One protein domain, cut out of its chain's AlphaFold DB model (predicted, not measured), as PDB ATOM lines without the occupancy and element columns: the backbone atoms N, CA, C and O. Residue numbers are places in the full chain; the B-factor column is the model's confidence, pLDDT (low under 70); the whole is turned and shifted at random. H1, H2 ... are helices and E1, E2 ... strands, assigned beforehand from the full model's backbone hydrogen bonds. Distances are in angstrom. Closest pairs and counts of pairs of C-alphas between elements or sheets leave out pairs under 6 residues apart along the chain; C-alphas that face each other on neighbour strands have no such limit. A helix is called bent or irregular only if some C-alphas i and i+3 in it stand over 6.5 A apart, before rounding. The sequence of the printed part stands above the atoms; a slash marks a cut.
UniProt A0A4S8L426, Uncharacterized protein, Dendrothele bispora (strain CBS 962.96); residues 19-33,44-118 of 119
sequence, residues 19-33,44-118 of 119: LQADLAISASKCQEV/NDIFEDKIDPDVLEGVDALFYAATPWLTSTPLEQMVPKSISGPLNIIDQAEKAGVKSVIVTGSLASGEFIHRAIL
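AT A GLANCE: This is residues 19 to 33 and 44 to 118 of the 119 residues of an uncharacterized protein of Dendrothele bispora (strain CBS 962.96) (UniProt A0A4S8L426). A small sheet of four strands has one long helix, H3, over one face, running along its strands, and no named helix on the other face. Beyond the edge strand E1, residues 24 to 33 stick out from this two-layer body with the short helix H1, while the short helix H2 is off the sheet, near H3. The printed part has 90 residues, with three named helices and four named strands in the order E1, H1, H2, E2, H3, E3, E4, and its class is mixed, helices and strands. The sheet runs E1, E2, E3, E4 and is mixed, E1, E2 and E3 being parallel and E4 antiparallel to E3. The whole is compact, with a radius of gyration of the C-alphas of 13.6 A and spans of 36 by 32 by 22 A.

IN THESE COORDINATES: Strand E1, residues 19 to 21, begins at C-alpha 19 (-29.456, -15.064, 1.514). H1 is residues 27 to 32 and H2 is residues 53 to 56. E2, residues 61 to 66, is 15.5 A long. H3, residues 75 to 95, starts at C-alpha 75 (-19.162, -8.242, -17.993) and is 31.2 A long; it is irregular, C-alphas 76 and 79 being 7.1 A apart, and has a kink of 29 degrees near residue 82. E3 is residues 100 to 103, and E4, residues 114 to 117, ends at C-alpha 117 (-38.413, 0.446, 4.778).

HOW THE PARTS SIT: E1 and E2 are parallel at 4 degrees, with N 65 and O 19 3.1 A apart, within hydrogen-bond range. E2 and E3 are parallel at 14 degrees, with N 64 and O 102 at 2.8 A. The pairing is staggered: E2 pairs with E3 over residues 61 to 64 and with E1 over 64 to 66. E3 and E4 form a hairpin, antiparallel at 163 degrees, with N 116 and O 101 at 2.9 A. E2, H3 and E3 make a strand-helix-strand unit, two parallel neighbour strands with a helix between, and its crossover is right-handed. H3 is on the sheet at a height of 9.3 A, over E2 and E3, and stands at 14 degrees to E2 on the local plane, along the strands. The closest C-alphas of H3 and E2 are those of Pro 86 and Tyr 64, 6.9 A apart. H2 and H3 are close but not clearly touching, the C-alphas of Leu 56 and Ala 93 coming to 6.4 A. H1 and E2 are apart. In H1 each O i to N i+4 pair is within hydrogen-bond range, in H3 14 of 17 are, and H2 is too short for such a pair.

THE WHOLE: The C-alphas of Gly 58 and Glu 76, 36.9 A apart, are the two farthest from each other. Residues 34 to 43 are not printed, and C-alphas 33 and 44 are 20.3 A apart across the cut. Of the links printed whole, none is long. Mean pLDDT of the printed part is 71.1, and residues 19 to 33 and 105 to 118 are under 70.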
ATOM      1  N   LEU A  19     -29.689 -14.443   2.822       36.66
ATOM      2  CA  LEU A  19     -29.456 -15.064   1.514       36.66
ATOM      3  C   LEU A  19     -28.034 -14.694   1.068       36.66
ATOM      4  O   LEU A  19     -27.810 -13.626   0.501       36.66
ATOM      5  N   GLN A  20     -27.057 -15.529   1.420       35.69
ATOM      6  CA  GLN A  20     -25.677 -15.399   0.945       35.69
ATOM      7  C   GLN A  20     -25.583 -16.015  -0.453       35.69
ATOM      8  O   GLN A  20     -25.692 -17.232  -0.581       35.69
ATOM      9  N   ALA A  21     -25.341 -15.198  -1.480       35.84
ATOM     10  CA  ALA A  21     -24.723 -15.700  -2.702       35.84
ATOM     11  C   ALA A  21     -23.307 -15.134  -2.762       35.84
ATOM     12  O   ALA A  21     -23.127 -13.953  -3.035       35.84
ATOM     13  N   ASP A  22     -22.330 -15.958  -2.379       28.48
ATOM     14  CA  ASP A  22     -21.166 -16.218  -3.223       28.48
ATOM     15  C   ASP A  22     -20.246 -17.291  -2.634       28.48
ATOM     16  O   ASP A  22     -20.048 -17.401  -1.424       28.48
ATOM     17  N   LEU A  23     -19.672 -18.054  -3.567       31.73
ATOM     18  CA  LEU A  23     -19.022 -19.359  -3.445       31.73
ATOM     19  C   LEU A  23     -19.964 -20.504  -3.081       31.73
ATOM     20  O   LEU A  23     -20.753 -20.427  -2.152       31.73
ATOM     21  N   ALA A  24     -19.797 -21.600  -3.820       31.86
ATOM     22  CA  ALA A  24     -20.394 -22.910  -3.635       31.86
ATOM     23  C   ALA A  24     -20.173 -23.491  -2.219       31.86
ATOM     24  O   ALA A  24     -19.511 -24.510  -2.033       31.86
ATOM     25  N   ILE A  25     -20.779 -22.890  -1.200       39.59
ATOM     26  CA  ILE A  25     -21.297 -23.648  -0.076       39.59
ATOM     27  C   ILE A  25     -22.531 -24.316  -0.664       39.59
ATOM     28  O   ILE A  25     -23.609 -23.732  -0.703       39.59
ATOM     29  N   SER A  26     -22.328 -25.507  -1.241       38.56
ATOM     30  CA  SER A  26     -23.409 -26.327  -1.790       38.56
ATOM     31  C   SER A  26     -24.578 -26.303  -0.810       38.56
ATOM     32  O   SER A  26     -24.331 -26.478   0.389       38.56
ATOM     33  N   ALA A  27     -25.809 -26.126  -1.289       42.06
ATOM     34  CA  ALA A  27     -27.021 -26.175  -0.469       42.06
ATOM     35  C   ALA A  27     -26.992 -27.343   0.547       42.06
ATOM     36  O   ALA A  27     -27.364 -27.170   1.708       42.06
ATOM     37  N   SER A  28     -26.373 -28.467   0.162       38.19
ATOM     38  CA  SER A  28     -26.070 -29.644   0.986       38.19
ATOM     39  C   SER A  28     -25.371 -29.354   2.324       38.19
ATOM     40  O   SER A  28     -25.691 -29.980   3.330       38.19
ATOM     41  N   LYS A  29     -24.438 -28.397   2.375       40.53
ATOM     42  CA  LYS A  29     -23.684 -28.049   3.590       40.53
ATOM     43  C   LYS A  29     -24.456 -27.078   4.479       40.53
ATOM     44  O   LYS A  29     -24.385 -27.191   5.694       40.53
ATOM     45  N   CYS A  30     -25.256 -26.181   3.903       43.31
ATOM     46  CA  CYS A  30     -26.187 -25.352   4.678       43.31
ATOM     47  C   CYS A  30     -27.285 -26.197   5.342       43.31
ATOM     48  O   CYS A  30     -27.697 -25.895   6.460       43.31
ATOM     49  N   GLN A  31     -27.714 -27.280   4.692       48.44
ATOM     50  CA  GLN A  31     -28.698 -28.218   5.235       48.44
ATOM     51  C   GLN A  31     -28.136 -29.043   6.406       48.44
ATOM     52  O   GLN A  31     -28.859 -29.330   7.356       48.44
ATOM     53  N   GLU A  32     -26.832 -29.341   6.393       44.44
ATOM     54  CA  GLU A  32     -26.120 -30.017   7.491       44.44
ATOM     55  C   GLU A  32     -26.013 -29.146   8.762       44.44
ATOM     56  O   GLU A  32     -26.063 -29.660   9.878       44.44
ATOM     57  N   VAL A  33     -25.930 -27.817   8.611       50.78
ATOM     58  CA  VAL A  33     -25.871 -26.851   9.733       50.78
ATOM     59  C   VAL A  33     -27.257 -26.289  10.091       50.78
ATOM     60  O   VAL A  33     -27.385 -25.442  10.981       50.78
ATOM     61  N   ASN A  44     -32.980 -21.940  -8.018       76.94
ATOM     62  CA  ASN A  44     -32.015 -22.205  -9.088       76.94
ATOM     63  C   ASN A  44     -31.372 -20.907  -9.581       76.94
ATOM     64  O   ASN A  44     -30.146 -20.810  -9.627       76.94
ATOM     65  N   ASP A  45     -32.193 -19.906  -9.907       80.31
ATOM     66  CA  ASP A  45     -31.733 -18.594 -10.349       80.31
ATOM     67  C   ASP A  45     -32.462 -17.462  -9.613       80.31
ATOM     68  O   ASP A  45     -33.575 -17.075  -9.943       80.31
ATOM     69  N   ILE A  46     -31.802 -16.855  -8.631       78.31
ATOM     70  CA  ILE A  46     -32.341 -15.713  -7.875       78.31
ATOM     71  C   ILE A  46     -32.629 -14.463  -8.732       78.31
ATOM     72  O   ILE A  46     -33.358 -13.570  -8.293       78.31
ATOM     73  N   PHE A  47     -32.044 -14.361  -9.930       79.44
ATOM     74  CA  PHE A  47     -32.211 -13.208 -10.810       79.44
ATOM     75  C   PHE A  47     -33.507 -13.287 -11.622       79.44
ATOM     76  O   PHE A  47     -34.036 -12.242 -12.003       79.44
ATOM     77  N   GLU A  48     -34.013 -14.495 -11.875       80.06
ATOM     78  CA  GLU A  48     -35.124 -14.737 -12.806       80.06
ATOM     79  C   GLU A  48     -36.251 -15.583 -12.198       80.06
ATOM     80  O   GLU A  48     -37.422 -15.395 -12.544       80.06
ATOM     81  N   ASP A  49     -35.931 -16.479 -11.266       82.38
ATOM     82  CA  ASP A  49     -36.899 -17.398 -10.688       82.38
ATOM     83  C   ASP A  49     -37.797 -16.733  -9.641       82.38
ATOM     84  O   ASP A  49     -37.512 -15.690  -9.033       82.38
ATOM     85  N   LYS A  50     -38.920 -17.414  -9.411       85.00
ATOM     86  CA  LYS A  50     -39.847 -17.114  -8.327       85.00
ATOM     87  C   LYS A  50     -39.512 -17.967  -7.115       85.00
ATOM     88  O   LYS A  50     -39.407 -19.187  -7.219       85.00
ATOM     89  N   ILE A  51     -39.402 -17.313  -5.969       84.56
ATOM     90  CA  ILE A  51     -39.389 -17.967  -4.668       84.56
ATOM     91  C   ILE A  51     -40.819 -18.422  -4.372       84.56
ATOM     92  O   ILE A  51     -41.784 -17.710  -4.660       84.56
ATOM     93  N   ASP A  52     -40.953 -19.616  -3.804       82.19
ATOM     94  CA  ASP A  52     -42.231 -20.100  -3.292       82.19
ATOM     95  C   ASP A  52     -42.794 -19.093  -2.258       82.19
ATOM     96  O   ASP A  52     -42.106 -18.793  -1.275       82.19
ATOM     97  N   PRO A  53     -44.006 -18.536  -2.457       81.94
ATOM     98  CA  PRO A  53     -44.603 -17.566  -1.537       81.94
ATOM     99  C   PRO A  53     -44.662 -18.042  -0.081       81.94
ATOM    100  O   PRO A  53     -44.484 -17.226   0.826       81.94
ATOM    101  N   ASP A  54     -44.833 -19.348   0.144       82.94
ATOM    102  CA  ASP A  54     -44.930 -19.940   1.483       82.94
ATOM    103  C   ASP A  54     -43.622 -19.766   2.281       82.94
ATOM    104  O   ASP A  54     -43.612 -19.747   3.513       82.94
ATOM    105  N   VAL A  55     -42.492 -19.582   1.587       85.19
ATOM    106  CA  VAL A  55     -41.176 -19.331   2.197       85.19
ATOM    107  C   VAL A  55     -41.069 -17.909   2.744       85.19
ATOM    108  O   VAL A  55     -40.347 -17.669   3.717       85.19
ATOM    109  N   LEU A  56     -41.773 -16.964   2.118       84.25
ATOM    110  CA  LEU A  56     -41.762 -15.550   2.485       84.25
ATOM    111  C   LEU A  56     -42.864 -15.200   3.497       84.25
ATOM    112  O   LEU A  56     -42.819 -14.130   4.112       84.25
ATOM    113  N   GLU A  57     -43.821 -16.101   3.729       84.31
ATOM    114  CA  GLU A  57     -44.884 -15.895   4.707       84.31
ATOM    115  C   GLU A  57     -44.322 -15.738   6.134       84.31
ATOM    116  O   GLU A  57     -43.531 -16.539   6.642       84.31
ATOM    117  N   GLY A  58     -44.727 -14.664   6.819       83.94
ATOM    118  CA  GLY A  58     -44.288 -14.387   8.191       83.94
ATOM    119  C   GLY A  58     -42.804 -14.013   8.319       83.94
ATOM    120  O   GLY A  58     -42.235 -14.098   9.419       83.94
ATOM    121  N   VAL A  59     -42.163 -13.616   7.215       86.25
ATOM    122  CA  VAL A  59     -40.820 -13.033   7.210       86.25
ATOM    123  C   VAL A  59     -40.890 -11.559   7.615       86.25
ATOM    124  O   VAL A  59     -41.494 -10.730   6.945       86.25
ATOM    125  N   ASP A  60     -40.238 -11.209   8.725       87.00
ATOM    126  CA  ASP A  60     -40.211  -9.828   9.227       87.00
ATOM    127  C   ASP A  60     -39.248  -8.925   8.434       87.00
ATOM    128  O   ASP A  60     -39.467  -7.717   8.304       87.00
ATOM    129  N   ALA A  61     -38.154  -9.508   7.935       85.94
ATOM    130  CA  ALA A  61     -37.110  -8.805   7.212       85.94
ATOM    131  C   ALA A  61     -36.419  -9.707   6.182       85.94
ATOM    132  O   ALA A  61     -36.247 -10.901   6.419       85.94
ATOM    133  N   LEU A  62     -35.978  -9.107   5.079       86.06
ATOM    134  CA  LEU A  62     -35.175  -9.732   4.032       86.06
ATOM    135  C   LEU A  62     -33.756  -9.151   4.055       86.06
ATOM    136  O   LEU A  62     -33.595  -7.932   3.990       86.06
ATOM    137  N   PHE A  63     -32.735 -10.012   4.078       84.88
ATOM    138  CA  PHE A  63     -31.351  -9.624   3.802       84.88
ATOM    139  C   PHE A  63     -30.927 -10.174   2.441       84.88
ATOM    140  O   PHE A  63     -30.718 -11.378   2.281       84.88
ATOM    141  N   TYR A  64     -30.777  -9.277   1.472       84.50
ATOM    142  CA  TYR A  64     -30.262  -9.597   0.153       84.50
ATOM    143  C   TYR A  64     -28.745  -9.408   0.154       84.50
ATOM    144  O   TYR A  64     -28.259  -8.275   0.233       84.50
ATOM    145  N   ALA A  65     -28.005 -10.517   0.096       80.75
ATOM    146  CA  ALA A  65     -26.545 -10.507   0.042       80.75
ATOM    147  C   ALA A  65     -25.972 -11.174  -1.210       80.75
ATOM    148  O   ALA A  65     -24.787 -11.490  -1.253       80.75
ATOM    149  N   ALA A  66     -26.810 -11.411  -2.216       76.69
ATOM    150  CA  ALA A  66     -26.382 -12.029  -3.450       76.69
ATOM    151  C   ALA A  66     -25.830 -11.008  -4.446       76.69
ATOM    152  O   ALA A  66     -26.406  -9.940  -4.626       76.69
ATOM    153  N   THR A  67     -24.746 -11.339  -5.144       77.88
ATOM    154  CA  THR A  67     -24.173 -10.464  -6.173       77.88
ATOM    155  C   THR A  67     -23.789 -11.273  -7.407       77.88
ATOM    156  O   THR A  67     -23.356 -12.416  -7.278       77.88
ATOM    157  N   PRO A  68     -23.946 -10.734  -8.629       77.25
ATOM    158  CA  PRO A  68     -23.359 -11.370  -9.795       77.25
ATOM    159  C   PRO A  68     -21.833 -11.349  -9.661       77.25
ATOM    160  O   PRO A  68     -21.236 -10.324  -9.324       77.25
ATOM    161  N   TRP A  69     -21.210 -12.491  -9.940       80.19
ATOM    162  CA  TRP A  69     -19.770 -12.663  -9.809       80.19
ATOM    163  C   TRP A  69     -19.070 -12.665 -11.170       80.19
ATOM    164  O   TRP A  69     -19.534 -13.283 -12.130       80.19
ATOM    165  N   LEU A  70     -17.910 -12.007 -11.247       71.19
ATOM    166  CA  LEU A  70     -17.169 -11.781 -12.499       71.19
ATOM    167  C   LEU A  70     -16.771 -13.067 -13.238       71.19
ATOM    168  O   LEU A  70     -16.563 -13.033 -14.446       71.19
ATOM    169  N   THR A  71     -16.627 -14.196 -12.536       76.69
ATOM    170  CA  THR A  71     -16.231 -15.463 -13.175       76.69
ATOM    171  C   THR A  71     -17.407 -16.242 -13.756       76.69
ATOM    172  O   THR A  71     -17.186 -17.156 -14.543       76.69
ATOM    173  N   SER A  72     -18.640 -15.925 -13.355       75.31
ATOM    174  CA  SER A  72     -19.859 -16.637 -13.766       75.31
ATOM    175  C   SER A  72     -20.821 -15.769 -14.575       75.31
ATOM    176  O   SER A  72     -21.715 -16.298 -15.229       75.31
ATOM    177  N   THR A  73     -20.632 -14.450 -14.558       80.12
ATOM    178  CA  THR A  73     -21.491 -13.488 -15.245       80.12
ATOM    179  C   THR A  73     -20.671 -12.693 -16.262       80.12
ATOM    180  O   THR A  73     -19.682 -12.063 -15.881       80.12
ATOM    181  N   PRO A  74     -21.061 -12.680 -17.553       85.56
ATOM    182  CA  PRO A  74     -20.414 -11.838 -18.556       85.56
ATOM    183  C   PRO A  74     -20.411 -10.365 -18.135       85.56
ATOM    184  O   PRO A  74     -21.406  -9.877 -17.601       85.56
ATOM    185  N   LEU A  75     -19.326  -9.638 -18.422       84.06
ATOM    186  CA  LEU A  75     -19.162  -8.242 -17.993       84.06
ATOM    187  C   LEU A  75     -20.337  -7.345 -18.417       84.06
ATOM    188  O   LEU A  75     -20.814  -6.537 -17.626       84.06
ATOM    189  N   GLU A  76     -20.846  -7.534 -19.635       87.56
ATOM    190  CA  GLU A  76     -21.992  -6.790 -20.176       87.56
ATOM    191  C   GLU A  76     -23.288  -7.017 -19.380       87.56
ATOM    192  O   GLU A  76     -24.167  -6.158 -19.361       87.56
ATOM    193  N   GLN A  77     -23.398  -8.149 -18.682       84.12
ATOM    194  CA  GLN A  77     -24.549  -8.502 -17.852       84.12
ATOM    195  C   GLN A  77     -24.354  -8.161 -16.372       84.12
ATOM    196  O   GLN A  77     -25.320  -8.233 -15.618       84.12
ATOM    197  N   MET A  78     -23.150  -7.765 -15.946       83.75
ATOM    198  CA  MET A  78     -22.860  -7.473 -14.537       83.75
ATOM    199  C   MET A  78     -23.760  -6.366 -13.995       83.75
ATOM    200  O   MET A  78     -24.455  -6.569 -13.008       83.75
ATOM    201  N   VAL A  79     -23.789  -5.209 -14.662       84.62
ATOM    202  CA  VAL A  79     -24.605  -4.068 -14.217       84.62
ATOM    203  C   VAL A  79     -26.104  -4.384 -14.297       84.62
ATOM    204  O   VAL A  79     -26.778  -4.209 -13.283       84.62
ATOM    205  N   PRO A  80     -26.641  -4.902 -15.422       87.00
ATOM    206  CA  PRO A  80     -28.045  -5.297 -15.487       87.00
ATOM    207  C   PRO A  80     -28.455  -6.282 -14.384       87.00
ATOM    208  O   PRO A  80     -29.448  -6.031 -13.707       87.00
ATOM    209  N   LYS A  81     -27.675  -7.350 -14.144       84.81
ATOM    210  CA  LYS A  81     -27.999  -8.368 -13.128       84.81
ATOM    211  C   LYS A  81     -27.855  -7.863 -11.695       84.81
ATOM    212  O   LYS A  81     -28.654  -8.245 -10.842       84.81
ATOM    213  N   SER A  82     -26.898  -6.972 -11.432       81.94
ATOM    214  CA  SER A  82     -26.761  -6.316 -10.124       81.94
ATOM    215  C   SER A  82     -27.977  -5.467  -9.762       81.94
ATOM    216  O   SER A  82     -28.202  -5.222  -8.584       81.94
ATOM    217  N   ILE A  83     -28.758  -5.023 -10.753       84.75
ATOM    218  CA  ILE A  83     -29.971  -4.226 -10.547       84.75
ATOM    219  C   ILE A  83     -31.213  -5.123 -10.567       84.75
ATOM    220  O   ILE A  83     -32.035  -5.061  -9.652       84.75
ATOM    221  N   SER A  84     -31.362  -5.971 -11.589       86.38
ATOM    222  CA  SER A  84     -32.565  -6.791 -11.763       86.38
ATOM    223  C   SER A  84     -32.716  -7.862 -10.681       86.38
ATOM    224  O   SER A  84     -33.839  -8.123 -10.261       86.38
ATOM    225  N   GLY A  85     -31.612  -8.431 -10.183       85.25
ATOM    226  CA  GLY A  85     -31.626  -9.443  -9.120       85.25
ATOM    227  C   GLY A  85     -32.255  -8.955  -7.818       85.25
ATOM    228  O   GLY A  85     -33.274  -9.508  -7.400       85.25
ATOM    229  N   PRO A  86     -31.715  -7.892  -7.188       85.88
ATOM    230  CA  PRO A  86     -32.325  -7.325  -5.994       85.88
ATOM    231  C   PRO A  86     -33.783  -6.928  -6.226       85.88
ATOM    232  O   PRO A  86     -34.628  -7.248  -5.398       85.88
ATOM    233  N   LEU A  87     -34.105  -6.280  -7.353       88.81
ATOM    234  CA  LEU A  87     -35.474  -5.837  -7.636       88.81
ATOM    235  C   LEU A  87     -36.467  -7.001  -7.750       88.81
ATOM    236  O   LEU A  87     -37.569  -6.889  -7.218       88.81
ATOM    237  N   ASN A  88     -36.075  -8.119  -8.372       89.31
ATOM    238  CA  ASN A  88     -36.907  -9.323  -8.459       89.31
ATOM    239  C   ASN A  88     -37.267  -9.855  -7.061       89.31
ATOM    240  O   ASN A  88     -38.434 -10.095  -6.760       89.31
ATOM    241  N   ILE A  89     -36.271  -9.997  -6.181       87.75
ATOM    242  CA  ILE A  89     -36.494 -10.549  -4.838       87.75
ATOM    243  C   ILE A  89     -37.250  -9.562  -3.940       87.75
ATOM    244  O   ILE A  89     -38.093  -9.974  -3.144       87.75
ATOM    245  N   ILE A  90     -36.978  -8.263  -4.075       90.44
ATOM    246  CA  ILE A  90     -37.666  -7.217  -3.310       90.44
ATOM    247  C   ILE A  90     -39.150  -7.165  -3.672       90.44
ATOM    248  O   ILE A  90     -39.972  -7.143  -2.761       90.44
ATOM    249  N   ASP A  91     -39.498  -7.219  -4.961       91.38
ATOM    250  CA  ASP A  91     -40.893  -7.242  -5.423       91.38
ATOM    251  C   ASP A  91     -41.657  -8.459  -4.869       91.38
ATOM    252  O   ASP A  91     -42.792  -8.345  -4.400       91.38
ATOM    253  N   GLN A  92     -41.019  -9.631  -4.852       90.75
ATOM    254  CA  GLN A  92     -41.616 -10.842  -4.282       90.75
ATOM    255  C   GLN A  92     -41.789 -10.741  -2.755       90.75
ATOM    256  O   GLN A  92     -42.834 -11.123  -2.224       90.75
ATOM    257  N   ALA A  93     -40.803 -10.186  -2.046       88.38
ATOM    258  CA  ALA A  93     -40.864  -9.985  -0.599       88.38
ATOM    259  C   ALA A  93     -41.922  -8.948  -0.191       88.38
ATOM    260  O   ALA A  93     -42.644  -9.155   0.785       88.38
ATOM    261  N   GLU A  94     -42.058  -7.863  -0.956       90.12
ATOM    262  CA  GLU A  94     -43.100  -6.855  -0.751       90.12
ATOM    263  C   GLU A  94     -44.495  -7.480  -0.863       90.12
ATOM    264  O   GLU A  94     -45.324  -7.320   0.036       90.12
ATOM    265  N   LYS A  95     -44.733  -8.284  -1.910       90.38
ATOM    266  CA  LYS A  95     -46.008  -8.996  -2.115       90.38
ATOM    267  C   LYS A  95     -46.340  -9.980  -0.993       90.38
ATOM    268  O   LYS A  95     -47.516 -10.200  -0.714       90.38
ATOM    269  N   ALA A  96     -45.325 -10.542  -0.340       88.38
ATOM    270  CA  ALA A  96     -45.482 -11.418   0.821       88.38
ATOM    271  C   ALA A  96     -45.664 -10.660   2.154       88.38
ATOM    272  O   ALA A  96     -45.866 -11.281   3.199       88.38
ATOM    273  N   GLY A  97     -45.612  -9.323   2.145       88.75
ATOM    274  CA  GLY A  97     -45.811  -8.484   3.329       88.75
ATOM    275  C   GLY A  97     -44.556  -8.270   4.183       88.75
ATOM    276  O   GLY A  97     -44.671  -7.878   5.351       88.75
ATOM    277  N   VAL A  98     -43.362  -8.511   3.629       88.75
ATOM    278  CA  VAL A  98     -42.090  -8.213   4.302       88.75
ATOM    279  C   VAL A  98     -41.940  -6.701   4.472       88.75
ATOM    280  O   VAL A  98     -42.061  -5.938   3.520       88.75
ATOM    281  N   LYS A  99     -41.636  -6.248   5.693       86.62
ATOM    282  CA  LYS A  99     -41.642  -4.809   6.047       86.62
ATOM    283  C   LYS A  99     -40.272  -4.140   6.000       86.62
ATOM    284  O   LYS A  99     -40.160  -2.916   5.997       86.62
ATOM    285  N   SER A 100     -39.204  -4.929   6.036       84.44
ATOM    286  CA  SER A 100     -37.838  -4.412   6.076       84.44
ATOM    287  C   SER A 100     -36.964  -5.171   5.098       84.44
ATOM    288  O   SER A 100     -36.821  -6.383   5.206       84.44
ATOM    289  N   VAL A 101     -36.308  -4.445   4.201       85.38
ATOM    290  CA  VAL A 101     -35.343  -5.012   3.261       85.38
ATOM    291  C   VAL A 101     -33.981  -4.380   3.513       85.38
ATOM    292  O   VAL A 101     -33.844  -3.159   3.627       85.38
ATOM    293  N   ILE A 102     -32.965  -5.226   3.617       83.25
ATOM    294  CA  ILE A 102     -31.566  -4.841   3.773       83.25
ATOM    295  C   ILE A 102     -30.811  -5.396   2.576       83.25
ATOM    296  O   ILE A 102     -30.744  -6.609   2.391       83.25
ATOM    297  N   VAL A 103     -30.241  -4.505   1.773       81.75
ATOM    298  CA  VAL A 103     -29.422  -4.872   0.617       81.75
ATOM    299  C   VAL A 103     -27.967  -4.588   0.957       81.75
ATOM    300  O   VAL A 103     -27.629  -3.490   1.413       81.75
ATOM    301  N   THR A 104     -27.094  -5.578   0.773       74.75
ATOM    302  CA  THR A 104     -25.658  -5.378   0.980       74.75
ATOM    303  C   THR A 104     -25.024  -4.788  -0.276       74.75
ATOM    304  O   THR A 104     -24.970  -5.450  -1.309       74.75
ATOM    305  N   GLY A 105     -24.525  -3.557  -0.176       68.38
ATOM    306  CA  GLY A 105     -23.666  -2.940  -1.189       68.38
ATOM    307  C   GLY A 105     -22.183  -3.263  -0.973       68.38
ATOM    308  O   GLY A 105     -21.794  -3.823   0.056       68.38
ATOM    309  N   SER A 106     -21.344  -2.880  -1.937       64.75
ATOM    310  CA  SER A 106     -19.887  -2.996  -1.858       64.75
ATOM    311  C   SER A 106     -19.219  -1.636  -2.037       64.75
ATOM    312  O   SER A 106     -19.635  -0.810  -2.847       64.75
ATOM    313  N   LEU A 107     -18.093  -1.423  -1.349       55.28
ATOM    314  CA  LEU A 107     -17.248  -0.248  -1.581       55.28
ATOM    315  C   LEU A 107     -16.689  -0.214  -3.011       55.28
ATOM    316  O   LEU A 107     -16.442   0.865  -3.539       55.28
ATOM    317  N   ALA A 108     -16.523  -1.377  -3.650       52.34
ATOM    318  CA  ALA A 108     -16.072  -1.470  -5.038       52.34
ATOM    319  C   ALA A 108     -17.139  -0.996  -6.044       52.34
ATOM    320  O   ALA A 108     -16.782  -0.550  -7.131       52.34
ATOM    321  N   SER A 109     -18.427  -1.060  -5.681       49.75
ATOM    322  CA  SER A 109     -19.541  -0.514  -6.469       49.75
ATOM    323  C   SER A 109     -19.923   0.916  -6.063       49.75
ATOM    324  O   SER A 109     -20.768   1.524  -6.711       49.75
ATOM    325  N   GLY A 110     -19.293   1.474  -5.020       40.59
ATOM    326  CA  GLY A 110     -19.577   2.815  -4.499       40.59
ATOM    327  C   GLY A 110     -20.838   2.922  -3.630       40.59
ATOM    328  O   GLY A 110     -21.185   4.030  -3.226       40.59
ATOM    329  N   GLU A 111     -21.509   1.811  -3.307       40.69
ATOM    330  CA  GLU A 111     -22.793   1.816  -2.595       40.69
ATOM    331  C   GLU A 111     -22.681   1.271  -1.164       40.69
ATOM    332  O   GLU A 111     -22.087   0.223  -0.897       40.69
ATOM    333  N   PHE A 112     -23.269   2.013  -0.222       45.38
ATOM    334  CA  PHE A 112     -23.370   1.642   1.189       45.38
ATOM    335  C   PHE A 112     -24.515   0.642   1.416       45.38
ATOM    336  O   PHE A 112     -25.404   0.494   0.585       45.38
ATOM    337  N   ILE A 113     -24.525  -0.029   2.573       49.12
ATOM    338  CA  ILE A 113     -25.664  -0.851   3.015       49.12
ATOM    339  C   ILE A 113     -26.919   0.036   3.050       49.12
ATOM    340  O   ILE A 113     -27.040   0.912   3.910       49.12
ATOM    341  N   HIS A 114     -27.851  -0.197   2.125       51.09
ATOM    342  CA  HIS A 114     -29.109   0.536   2.057       51.09
ATOM    343  C   HIS A 114     -30.195  -0.235   2.811       51.09
ATOM    344  O   HIS A 114     -30.475  -1.404   2.542       51.09
ATOM    345  N   ARG A 115     -30.817   0.440   3.784       42.72
ATOM    346  CA  ARG A 115     -32.036  -0.032   4.443       42.72
ATOM    347  C   ARG A 115     -33.231   0.565   3.710       42.72
ATOM    348  O   ARG A 115     -33.438   1.776   3.785       42.72
ATOM    349  N   ALA A 116     -34.020  -0.278   3.059       48.84
ATOM    350  CA  ALA A 116     -35.328   0.099   2.546       48.84
ATOM    351  C   ALA A 116     -36.392  -0.286   3.585       48.84
ATOM    352  O   ALA A 116     -36.452  -1.428   4.049       48.84
ATOM    353  N   ILE A 117     -37.197   0.691   3.999       41.34
ATOM    354  CA  ILE A 117     -38.413   0.446   4.778       41.34
ATOM    355  C   ILE A 117     -39.542   0.377   3.756       41.34
ATOM    356  O   ILE A 117     -39.800   1.375   3.083       41.34
ATOM    357  N   LEU A 118     -40.164  -0.792   3.627       44.69
ATOM    358  CA  LEU A 118     -41.374  -0.962   2.828       44.69
ATOM    359  C   LEU A 118     -42.551  -0.540   3.723       44.69
ATOM    360  O   LEU A 118     -42.659  -1.024   4.854       44.69
TER     361      LEU A 118